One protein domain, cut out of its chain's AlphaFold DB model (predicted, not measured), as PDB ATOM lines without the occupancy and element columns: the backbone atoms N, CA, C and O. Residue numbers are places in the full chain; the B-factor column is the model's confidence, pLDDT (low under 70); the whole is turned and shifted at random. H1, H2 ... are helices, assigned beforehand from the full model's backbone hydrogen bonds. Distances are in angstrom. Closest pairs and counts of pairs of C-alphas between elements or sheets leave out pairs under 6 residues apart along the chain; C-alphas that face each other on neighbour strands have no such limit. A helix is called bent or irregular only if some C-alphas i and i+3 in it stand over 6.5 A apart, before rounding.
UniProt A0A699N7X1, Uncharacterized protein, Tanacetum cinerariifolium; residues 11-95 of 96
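Overview. This is residues 11 to 95 of the 96 residues of an uncharacterized protein of Tanacetum cinerariifolium (UniProt A0A699N7X1). One long helix, H1, sticks out on its own, and a wide arch of unnamed chain joins it to a small, loosely built body that holds the short helix H2 and the helix H3. H1 and H3 run nearly the same way on the two sides of an open gap; within the body the chain goes out from H2 as a loop and folds back as H3, with H2 beside the second half of H3. The printed part has 85 residues, with three named helices in the order H1, H2, H3 and no named strand; its class is all helix. It is extended, with a radius of gyration of the C-alphas of 20.1 A, and flat, with spans of 53 by 50 by 17 A.

Arrangement. H1, residues 11 to 38, is the longest helix and touches no helix. It stands free as part of residues 11 to 51, of which 11 to 38 belong to H1. H1 is apart from H2, residues 59 to 64, and apart from H3, residues 76 to 93. H2 and H3 are only just apart, with closest C-alphas 8.2 A from each other. The N-to-C direction of H1 is (-0.33, -0.87, -0.38), and that of H3 is (-0.09, -0.90, -0.43). In H1, H2 and H3 every backbone O i to N i+4 pair is within hydrogen-bond range.

Along the chain. H1 has 28 residues and measures 41.3 A from C-alpha 11 at (27.188, 69.592, 15.755) to C-alpha 38 at (17.018, 31.948, 2.181). H3 has 18 residues and measures 25.4 A from the C-alpha of Val 76 to that of Ser 93, which is at (17.820, 28.303, 31.416). H2, six residues from Phe 59 to Lys 64, begins with its C-alpha at (9.153, 37.626, 29.337). No helix is bent or irregular.

Size, cuts and confidence. The two C-alphas farthest apart are those of Ala 11 and Arg 46, 56.0 A from each other. Without the stretch that stands free, the body has 44 residues and spans 36 by 17 by 13 A, with a radius of gyration of 11.7 A. The printed part has no cut. Both links are long: 20 residues, 39 to 58, between H1 and H2, and 11 residues between H2 and H3. The mean pLDDT of the printed part is 70.2, with 86 for H1, 68 for H2 and 72 for H3. Confidence is low, under 70, in 46 residues: 33 to 60, 62 to 67, 72 to 74 and 87 to 95.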
ATOM      1  N   ALA A  11      27.570  69.958  17.116       88.62
ATOM      2  CA  ALA A  11      27.188  69.592  15.755       88.62
ATOM      3  C   ALA A  11      27.912  68.327  15.259       88.62
ATOM      4  O   ALA A  11      27.279  67.468  14.646       88.62
ATOM      5  N   ILE A  12      29.203  68.177  15.574       91.12
ATOM      6  CA  ILE A  12      29.991  66.983  15.227       91.12
ATOM      7  C   ILE A  12      29.445  65.763  15.969       91.12
ATOM      8  O   ILE A  12      29.205  64.729  15.353       91.12
ATOM      9  N   ILE A  13      29.158  65.901  17.267       92.25
ATOM     10  CA  ILE A  13      28.596  64.811  18.079       92.25
ATOM     11  C   ILE A  13      27.236  64.366  17.525       92.25
ATOM     12  O   ILE A  13      27.010  63.176  17.315       92.25
ATOM     13  N   ARG A  14      26.336  65.316  17.230       95.56
ATOM     14  CA  ARG A  14      25.019  65.011  16.641       95.56
ATOM     15  C   ARG A  14      25.138  64.304  15.295       95.56
ATOM     16  O   ARG A  14      24.360  63.394  15.024       95.56
ATOM     17  N   ARG A  15      26.104  64.705  14.468       95.62
ATOM     18  CA  ARG A  15      26.364  64.068  13.178       95.62
ATOM     19  C   ARG A  15      26.834  62.624  13.353       95.62
ATOM     20  O   ARG A  15      26.260  61.749  12.726       95.62
ATOM     21  N   ILE A  16      27.787  62.369  14.251       95.81
ATOM     22  CA  ILE A  16      28.280  61.009  14.522       95.81
ATOM     23  C   ILE A  16      27.141  60.095  14.986       95.81
ATOM     24  O   ILE A  16      26.998  58.983  14.484       95.81
ATOM     25  N   ILE A  17      26.305  60.575  15.914       96.62
ATOM     26  CA  ILE A  17      25.155  59.807  16.405       96.62
ATOM     27  C   ILE A  17      24.204  59.482  15.251       96.62
ATOM     28  O   ILE A  17      23.848  58.320  15.070       96.62
ATOM     29  N   LYS A  18      23.834  60.485  14.448       97.50
ATOM     30  CA  LYS A  18      22.939  60.300  13.302       97.50
ATOM     31  C   LYS A  18      23.492  59.267  12.317       97.50
ATOM     32  O   LYS A  18      22.809  58.295  12.019       97.50
ATOM     33  N   ASP A  19      24.749  59.432  11.906       96.38
ATOM     34  CA  ASP A  19      25.395  58.553  10.931       96.38
ATOM     35  C   ASP A  19      25.457  57.098  11.456       96.38
ATOM     36  O   ASP A  19      25.198  56.154  10.710       96.38
ATOM     37  N   SER A  20      25.716  56.899  12.756       94.75
ATOM     38  CA  SER A  20      25.714  55.558  13.367       94.75
ATOM     39  C   SER A  20      24.330  54.898  13.406       94.75
ATOM     40  O   SER A  20      24.215  53.691  13.180       94.75
ATOM     41  N   VAL A  21      23.274  55.676  13.667       97.12
ATOM     42  CA  VAL A  21      21.893  55.177  13.696       97.12
ATOM     43  C   VAL A  21      21.444  54.796  12.287       97.12
ATOM     44  O   VAL A  21      20.889  53.713  12.101       97.12
ATOM     45  N   ASP A  22      21.744  55.633  11.295       97.44
ATOM     46  CA  ASP A  22      21.420  55.366   9.894       97.44
ATOM     47  C   ASP A  22      22.125  54.093   9.392       97.44
ATOM     48  O   ASP A  22      21.489  53.231   8.778       97.44
ATOM     49  N   ALA A  23      23.407  53.915   9.730       96.75
ATOM     50  CA  ALA A  23      24.159  52.706   9.397       96.75
ATOM     51  C   ALA A  23      23.556  51.441  10.034       96.75
ATOM     52  O   ALA A  23      23.405  50.421   9.360       96.75
ATOM     53  N   ALA A  24      23.151  51.502  11.307       94.94
ATOM     54  CA  ALA A  24      22.521  50.373  11.992       94.94
ATOM     55  C   ALA A  24      21.149  50.010  11.391       94.94
ATOM     56  O   ALA A  24      20.800  48.831  11.289       94.94
ATOM     57  N   ILE A  25      20.368  51.010  10.966       96.50
ATOM     58  CA  ILE A  25      19.090  50.790  10.276       96.50
ATOM     59  C   ILE A  25      19.327  50.115   8.919       96.50
ATOM     60  O   ILE A  25      18.602  49.176   8.577       96.50
ATOM     61  N   ALA A  26      20.330  50.563   8.161       94.75
ATOM     62  CA  ALA A  26      20.687  49.971   6.875       94.75
ATOM     63  C   ALA A  26      21.155  48.511   7.019       94.75
ATOM     64  O   ALA A  26      20.630  47.642   6.322       94.75
ATOM     65  N   ASP A  27      22.053  48.219   7.968       94.00
ATOM     66  CA  ASP A  27      22.526  46.852   8.251       94.00
ATOM     67  C   ASP A  27      21.365  45.922   8.633       94.00
ATOM     68  O   ASP A  27      21.227  44.820   8.096       94.00
ATOM     69  N   LYS A  28      20.450  46.395   9.491       92.62
ATOM     70  CA  LYS A  28      19.264  45.620   9.876       92.62
ATOM     71  C   LYS A  28      18.358  45.307   8.681       92.62
ATOM     72  O   LYS A  28      17.860  44.184   8.589       92.62
ATOM     73  N   ARG A  29      18.142  46.268   7.774       88.50
ATOM     74  CA  ARG A  29      17.343  46.053   6.552       88.50
ATOM     75  C   ARG A  29      17.996  45.026   5.626       88.50
ATOM     76  O   ARG A  29      17.311  44.104   5.201       88.50
ATOM     77  N   ALA A  30      19.306  45.132   5.399       85.62
ATOM     78  CA  ALA A  30      20.050  44.184   4.570       85.62
ATOM     79  C   ALA A  30      19.985  42.751   5.132       85.62
ATOM     80  O   ALA A  30      19.713  41.800   4.402       85.62
ATOM     81  N   ARG A  31      20.148  42.583   6.453       84.75
ATOM     82  CA  ARG A  31      20.001  41.269   7.106       84.75
ATOM     83  C   ARG A  31      18.599  40.684   6.941       84.75
ATOM     84  O   ARG A  31      18.464  39.486   6.716       84.75
ATOM     85  N   GLN A  32      17.560  41.510   7.055       76.75
ATOM     86  CA  GLN A  32      16.174  41.060   6.919       76.75
ATOM     87  C   GLN A  32      15.838  40.618   5.486       76.75
ATOM     88  O   GLN A  32      15.047  39.693   5.299       76.75
ATOM     89  N   GLU A  33      16.433  41.260   4.483       69.50
ATOM     90  CA  GLU A  33      16.275  40.882   3.079       69.50
ATOM     91  C   GLU A  33      16.953  39.537   2.772       69.50
ATOM     92  O   GLU A  33      16.336  38.672   2.152       69.50
ATOM     93  N   ASN A  34      18.154  39.296   3.311       62.28
ATOM     94  CA  ASN A  34      18.855  38.014   3.157       62.28
ATOM     95  C   ASN A  34      18.060  36.830   3.741       62.28
ATOM     96  O   ASN A  34      17.892  35.816   3.071       62.28
ATOM     97  N   VAL A  35      17.461  36.988   4.930       60.41
ATOM     98  CA  VAL A  35      16.635  35.936   5.562       60.41
ATOM     99  C   VAL A  35      15.397  35.577   4.725       60.41
ATOM    100  O   VAL A  35      14.973  34.423   4.704       60.41
ATOM    101  N   ARG A  36      14.798  36.545   4.014       56.22
ATOM    102  CA  ARG A  36      13.661  36.273   3.114       56.22
ATOM    103  C   ARG A  36      14.074  35.495   1.866       56.22
ATOM    104  O   ARG A  36      13.300  34.660   1.398       56.22
ATOM    105  N   ASN A  37      15.271  35.751   1.346       55.25
ATOM    106  CA  ASN A  37      15.789  35.041   0.179       55.25
ATOM    107  C   ASN A  37      16.168  33.584   0.518       55.25
ATOM    108  O   ASN A  37      15.861  32.693  -0.271       55.25
ATOM    109  N   ASP A  38      16.690  33.314   1.721       51.28
ATOM    110  CA  ASP A  38      17.018  31.948   2.181       51.28
ATOM    111  C   ASP A  38      15.778  31.063   2.431       51.28
ATOM    112  O   ASP A  38      15.835  29.840   2.299       51.28
ATOM    113  N   ALA A  39      14.621  31.662   2.733       51.56
ATOM    114  CA  ALA A  39      13.363  30.928   2.918       51.56
ATOM    115  C   ALA A  39      12.718  30.456   1.598       51.56
ATOM    116  O   ALA A  39      11.767  29.675   1.623       51.56
ATOM    117  N   SER A  40      13.214  30.920   0.446       55.81
ATOM    118  CA  SER A  40      12.630  30.623  -0.873       55.81
ATOM    119  C   SER A  40      13.271  29.413  -1.570       55.81
ATOM    120  O   SER A  40      12.854  29.050  -2.669       55.81
ATOM    121  N   GLY A  41      14.272  28.774  -0.952       50.22
ATOM    122  CA  GLY A  41      15.097  27.760  -1.606       50.22
ATOM    123  C   GLY A  41      15.577  26.628  -0.702       50.22
ATOM    124  O   GLY A  41      16.770  26.368  -0.659       50.22
ATOM    125  N   SER A  42      14.693  25.908  -0.007       41.78
ATOM    126  CA  SER A  42      14.977  24.503   0.333       41.78
ATOM    127  C   SER A  42      13.702  23.729   0.673       41.78
ATOM    128  O   SER A  42      12.892  24.139   1.500       41.78
ATOM    129  N   GLY A  43      13.508  22.602  -0.018       49.31
ATOM    130  CA  GLY A  43      12.490  21.602   0.308       49.31
ATOM    131  C   GLY A  43      12.784  20.881   1.635       49.31
ATOM    132  O   GLY A  43      13.808  21.131   2.272       49.31
ATOM    133  N   PRO A  44      11.902  19.964   2.072       48.94
ATOM    134  CA  PRO A  44      11.917  19.434   3.427       48.94
ATOM    135  C   PRO A  44      13.024  18.386   3.582       48.94
ATOM    136  O   PRO A  44      12.815  17.198   3.337       48.94
ATOM    137  N   VAL A  45      14.212  18.809   4.006       40.28
ATOM    138  CA  VAL A  45      15.277  17.884   4.401       40.28
ATOM    139  C   VAL A  45      15.133  17.581   5.887       40.28
ATOM    140  O   VAL A  45      15.432  18.387   6.762       40.28
ATOM    141  N   ARG A  46      14.639  16.368   6.153       51.91
ATOM    142  CA  ARG A  46      14.790  15.668   7.428       51.91
ATOM    143  C   ARG A  46      16.284  15.529   7.733       51.91
ATOM    144  O   ARG A  46      16.950  14.684   7.147       51.91
ATOM    145  N   GLY A  47      16.778  16.322   8.671       41.28
ATOM    146  CA  GLY A  47      18.098  16.171   9.269       41.28
ATOM    147  C   GLY A  47      17.994  16.598  10.721       41.28
ATOM    148  O   GLY A  47      17.703  17.753  11.009       41.28
ATOM    149  N   GLN A  48      18.128  15.642  11.635       49.09
ATOM    150  CA  GLN A  48      18.185  15.884  13.072       49.09
ATOM    151  C   GLN A  48      19.540  16.507  13.422       49.09
ATOM    152  O   GLN A  48      20.368  15.875  14.064       49.09
ATOM    153  N   ASP A  49      19.757  17.747  13.007       41.94
ATOM    154  CA  ASP A  49      20.761  18.589  13.632       41.94
ATOM    155  C   ASP A  49      20.065  19.269  14.801       41.94
ATOM    156  O   ASP A  49      19.281  20.207  14.639       41.94
ATOM    157  N   VAL A  50      20.310  18.750  16.005       49.59
ATOM    158  CA  VAL A  50      19.978  19.449  17.248       49.59
ATOM    159  C   VAL A  50      20.927  20.643  17.351       49.59
ATOM    160  O   VAL A  50      21.860  20.676  18.148       49.59
ATOM    161  N   VAL A  51      20.685  21.651  16.513       50.03
ATOM    162  CA  VAL A  51      20.957  23.036  16.873       50.03
ATOM    163  C   VAL A  51      20.244  23.217  18.212       50.03
ATOM    164  O   VAL A  51      19.052  22.889  18.281       50.03
ATOM    165  N   PRO A  52      20.920  23.654  19.293       51.97
ATOM    166  CA  PRO A  52      20.221  24.017  20.510       51.97
ATOM    167  C   PRO A  52      19.201  25.052  20.081       51.97
ATOM    168  O   PRO A  52      19.559  26.147  19.648       51.97
ATOM    169  N   ASN A  53      17.937  24.640  20.064       46.94
ATOM    170  CA  ASN A  53      16.849  25.500  19.668       46.94
ATOM    171  C   ASN A  53      16.952  26.673  20.636       46.94
ATOM    172  O   ASN A  53      16.782  26.464  21.839       46.94
ATOM    173  N   VAL A  54      17.353  27.850  20.145       51.53
ATOM    174  CA  VAL A  54      17.376  29.072  20.943       51.53
ATOM    175  C   VAL A  54      15.915  29.314  21.269       51.53
ATOM    176  O   VAL A  54      15.177  29.913  20.492       51.53
ATOM    177  N   ARG A  55      15.445  28.702  22.360       59.19
ATOM    178  CA  ARG A  55      14.058  28.792  22.781       59.19
ATOM    179  C   ARG A  55      13.869  30.254  23.119       59.19
ATOM    180  O   ARG A  55      14.448  30.723  24.095       59.19
ATOM    181  N   GLU A  56      13.104  30.972  22.301       58.75
ATOM    182  CA  GLU A  56      12.743  32.354  22.590       58.75
ATOM    183  C   GLU A  56      12.103  32.400  23.979       58.75
ATOM    184  O   GLU A  56      10.955  32.002  24.196       58.75
ATOM    185  N   CYS A  57      12.890  32.829  24.963       62.88
ATOM    186  CA  CYS A  57      12.437  32.922  26.332       62.88
ATOM    187  C   CYS A  57      11.567  34.175  26.413       62.88
ATOM    188  O   CYS A  57      12.059  35.297  26.532       62.88
ATOM    189  N   THR A  58      10.252  33.998  26.283       68.44
ATOM    190  CA  THR A  58       9.309  35.107  26.445       68.44
ATOM    191  C   THR A  58       9.428  35.682  27.857       68.44
ATOM    192  O   THR A  58       9.716  34.964  28.818       68.44
ATOM    193  N   PHE A  59       9.155  36.979  28.018       65.50
ATOM    194  CA  PHE A  59       9.153  37.626  29.337       65.50
ATOM    195  C   PHE A  59       8.265  36.878  30.352       65.50
ATOM    196  O   PHE A  59       8.636  36.717  31.513       65.50
ATOM    197  N   ALA A  60       7.127  36.342  29.900       66.25
ATOM    198  CA  ALA A  60       6.247  35.510  30.718       66.25
ATOM    199  C   ALA A  60       6.906  34.182  31.143       66.25
ATOM    200  O   ALA A  60       6.785  33.783  32.303       66.25
ATOM    201  N   GLY A  61       7.640  33.518  30.242       70.62
ATOM    202  CA  GLY A  61       8.435  32.328  30.562       70.62
ATOM    203  C   GLY A  61       9.521  32.617  31.602       70.62
ATOM    204  O   GLY A  61       9.648  31.884  32.581       70.62
ATOM    205  N   PHE A  62      10.220  33.746  31.470       68.06
ATOM    206  CA  PHE A  62      11.236  34.196  32.429       68.06
ATOM    207  C   PHE A  62      10.677  34.440  33.839       68.06
ATOM    208  O   PHE A  62      11.296  34.062  34.837       68.06
ATOM    209  N   MET A  63       9.491  35.047  33.942       69.19
ATOM    210  CA  MET A  63       8.832  35.251  35.237       69.19
ATOM    211  C   MET A  63       8.432  33.923  35.900       69.19
ATOM    212  O   MET A  63       8.335  33.858  37.124       69.19
ATOM    213  N   LYS A  64       8.254  32.853  35.115       67.25
ATOM    214  CA  LYS A  64       7.902  31.512  35.601       67.25
ATOM    215  C   LYS A  64       9.121  30.690  36.054       67.25
ATOM    216  O   LYS A  64       8.980  29.858  36.944       67.25
ATOM    217  N   CYS A  65      10.318  30.960  35.521       67.12
ATOM    218  CA  CYS A  65      11.579  30.267  35.847       67.12
ATOM    219  C   CYS A  65      12.222  30.684  37.189       67.12
ATOM    220  O   CYS A  65      13.427  30.533  37.378       67.12
ATOM    221  N   ASN A  66      11.434  31.198  38.136       61.06
ATOM    222  CA  ASN A  66      11.905  31.609  39.460       61.06
ATOM    223  C   ASN A  66      12.983  32.715  39.409       61.06
ATOM    224  O   ASN A  66      13.970  32.705  40.152       61.06
ATOM    225  N   SER A  67      12.807  33.684  38.506       65.62
ATOM    226  CA  SER A  67      13.683  34.849  38.446       65.62
ATOM    227  C   SER A  67      13.586  35.655  39.743       65.62
ATOM    228  O   SER A  67      12.514  35.852  40.317       65.62
ATOM    229  N   ALA A  68      14.733  36.107  40.256       70.81
ATOM    230  CA  ALA A  68      14.751  36.920  41.465       70.81
ATOM    231  C   ALA A  68      13.897  38.178  41.231       70.81
ATOM    232  O   ALA A  68      14.200  38.957  40.336       70.81
ATOM    233  N   VAL A  69      12.846  38.405  42.018       70.38
ATOM    234  CA  VAL A  69      12.000  39.599  41.864       70.38
ATOM    235  C   VAL A  69      12.774  40.836  42.321       70.38
ATOM    236  O   VAL A  69      13.216  40.921  43.473       70.38
ATOM    237  N   PHE A  70      12.939  41.821  41.435       70.12
ATOM    238  CA  PHE A  70      13.516  43.109  41.810       70.12
ATOM    239  C   PHE A  70      12.483  43.951  42.557       70.12
ATOM    240  O   PHE A  70      11.476  44.372  41.995       70.12
ATOM    241  N   ARG A  71      12.734  44.236  43.836       70.12
ATOM    242  CA  ARG A  71      11.948  45.222  44.586       70.12
ATOM    243  C   ARG A  71      12.564  46.604  44.365       70.12
ATOM    244  O   ARG A  71      13.660  46.870  44.864       70.12
ATOM    245  N   GLY A  72      11.854  47.449  43.616       61.56
ATOM    246  CA  GLY A  72      12.284  48.726  43.018       61.56
ATOM    247  C   GLY A  72      12.703  49.872  43.950       61.56
ATOM    248  O   GLY A  72      12.682  51.023  43.543       61.56
ATOM    249  N   VAL A  73      13.116  49.587  45.183       60.47
ATOM    250  CA  VAL A  73      13.534  50.583  46.195       60.47
ATOM    251  C   VAL A  73      15.057  50.693  46.332       60.47
ATOM    252  O   VAL A  73      15.588  51.312  47.249       60.47
ATOM    253  N   LYS A  74      15.800  50.030  45.448       62.22
ATOM    254  CA  LYS A  74      17.232  49.779  45.595       62.22
ATOM    255  C   LYS A  74      17.936  50.336  44.353       62.22
ATOM    256  O   LYS A  74      17.817  49.741  43.296       62.22
ATOM    257  N   GLY A  75      18.614  51.481  44.495       77.31
ATOM    258  CA  GLY A  75      19.183  52.295  43.402       77.31
ATOM    259  C   GLY A  75      20.124  51.587  42.408       77.31
ATOM    260  O   GLY A  75      20.344  50.379  42.475       77.31
ATOM    261  N   VAL A  76      20.711  52.361  41.489       75.50
ATOM    262  CA  VAL A  76      21.391  51.899  40.254       75.50
ATOM    263  C   VAL A  76      22.362  50.722  40.453       75.50
ATOM    264  O   VAL A  76      22.344  49.775  39.675       75.50
ATOM    265  N   VAL A  77      23.150  50.709  41.532       78.56
ATOM    266  CA  VAL A  77      24.102  49.619  41.836       78.56
ATOM    267  C   VAL A  77      23.400  48.277  42.082       78.56
ATOM    268  O   VAL A  77      23.860  47.222  41.641       78.56
ATOM    269  N   LYS A  78      22.264  48.292  42.784       78.50
ATOM    270  CA  LYS A  78      21.490  47.076  43.069       78.50
ATOM    271  C   LYS A  78      20.676  46.633  41.857       78.50
ATOM    272  O   LYS A  78      20.483  45.430  41.702       78.50
ATOM    273  N   LEU A  79      20.269  47.568  40.997       79.69
ATOM    274  CA  LEU A  79      19.689  47.259  39.690       79.69
ATOM    275  C   LEU A  79      20.715  46.569  38.780       79.69
ATOM    276  O   LEU A  79      20.428  45.507  38.238       79.69
ATOM    277  N   HIS A  80      21.936  47.103  38.688       81.00
ATOM    278  CA  HIS A  80      23.027  46.494  37.922       81.00
ATOM    279  C   HIS A  80      23.343  45.074  38.412       81.00
ATOM    280  O   HIS A  80      23.357  44.122  37.637       81.00
ATOM    281  N   ARG A  81      23.498  44.898  39.731       80.25
ATOM    282  CA  ARG A  81      23.738  43.575  40.327       80.25
ATOM    283  C   ARG A  81      22.570  42.603  40.116       80.25
ATOM    284  O   ARG A  81      22.791  41.398  40.032       80.25
ATOM    285  N   TRP A  82      21.339  43.105  40.056       83.62
ATOM    286  CA  TRP A  82      20.172  42.293  39.731       83.62
ATOM    287  C   TRP A  82      20.197  41.825  38.270       83.62
ATOM    288  O   TRP A  82      20.005  40.634  38.041       83.62
ATOM    289  N   PHE A  83      20.531  42.706  37.320       75.88
ATOM    290  CA  PHE A  83      20.699  42.351  35.905       75.88
ATOM    291  C   PHE A  83      21.781  41.289  35.677       75.88
ATOM    292  O   PHE A  83      21.578  40.352  34.912       75.88
ATOM    293  N   GLU A  84      22.917  41.388  36.365       80.06
ATOM    294  CA  GLU A  84      23.971  40.369  36.271       80.06
ATOM    295  C   GLU A  84      23.502  39.012  36.819       80.06
ATOM    296  O   GLU A  84      23.758  37.958  36.232       80.06
ATOM    297  N   LYS A  85      22.717  39.025  37.905       76.75
ATOM    298  CA  LYS A  85      22.123  37.806  38.460       76.75
ATOM    299  C   LYS A  85      21.073  37.201  37.522       76.75
ATOM    300  O   LYS A  85      21.029  35.982  37.395       76.75
ATOM    301  N   THR A  86      20.251  38.013  36.854       72.69
ATOM    302  CA  THR A  86      19.252  37.510  35.898       72.69
ATOM    303  C   THR A  86      19.895  37.003  34.610       72.69
ATOM    304  O   THR A  86      19.500  35.934  34.160       72.69
ATOM    305  N   LYS A  87      20.947  37.647  34.079       69.56
ATOM    306  CA  LYS A  87      21.774  37.108  32.972       69.56
ATOM    307  C   LYS A  87      22.341  35.725  33.276       69.56
ATOM    308  O   LYS A  87      22.300  34.846  32.421       69.56
ATOM    309  N   SER A  88      22.826  35.506  34.499       66.69
ATOM    310  CA  SER A  88      23.276  34.174  34.916       66.69
ATOM    311  C   SER A  88      22.138  33.148  34.916       66.69
ATOM    312  O   SER A  88      22.379  31.995  34.577       66.69
ATOM    313  N   VAL A  89      20.913  33.549  35.275       62.41
ATOM    314  CA  VAL A  89      19.726  32.678  35.202       62.41
ATOM    315  C   VAL A  89      19.359  32.379  33.746       62.41
ATOM    316  O   VAL A  89      19.078  31.225  33.447       62.41
ATOM    317  N   PHE A  90      19.456  33.359  32.837       61.22
ATOM    318  CA  PHE A  90      19.261  33.143  31.395       61.22
ATOM    319  C   PHE A  90      20.228  32.086  30.843       61.22
ATOM    320  O   PHE A  90      19.786  31.134  30.204       61.22
ATOM    321  N   LYS A  91      21.518  32.182  31.192       62.88
ATOM    322  CA  LYS A  91      22.547  31.215  30.774       62.88
ATOM    323  C   LYS A  91      22.302  29.794  31.301       62.88
ATOM    324  O   LYS A  91      22.663  28.830  30.640       62.88
ATOM    325  N   ILE A  92      21.699  29.656  32.484       59.00
ATOM    326  CA  ILE A  92      21.327  28.347  33.049       59.00
ATOM    327  C   ILE A  92      20.045  27.818  32.387       59.00
ATOM    328  O   ILE A  92      19.944  26.624  32.124       59.00
ATOM    329  N   SER A  93      19.079  28.690  32.075       57.50
ATOM    330  CA  SER A  93      17.820  28.303  31.416       57.50
ATOM    331  C   SER A  93      17.964  27.946  29.935       57.50
ATOM    332  O   SER A  93      17.099  27.266  29.396       57.50
ATOM    333  N   GLU A  94      19.053  28.365  29.286       55.00
ATOM    334  CA  GLU A  94      19.440  27.894  27.948       55.00
ATOM    335  C   GLU A  94      20.050  26.475  27.966       55.00
ATOM    336  O   GLU A  94      20.425  25.963  26.915       55.00
ATOM    337  N   CYS A  95      20.167  25.819  29.130       50.34
ATOM    338  CA  CYS A  95      20.809  24.506  29.284       50.34
ATOM    339  C   CYS A  95      19.962  23.481  30.063       50.34
ATOM    340  O   CYS A  95      20.478  22.793  30.946       50.34
TER     341      CYS A  95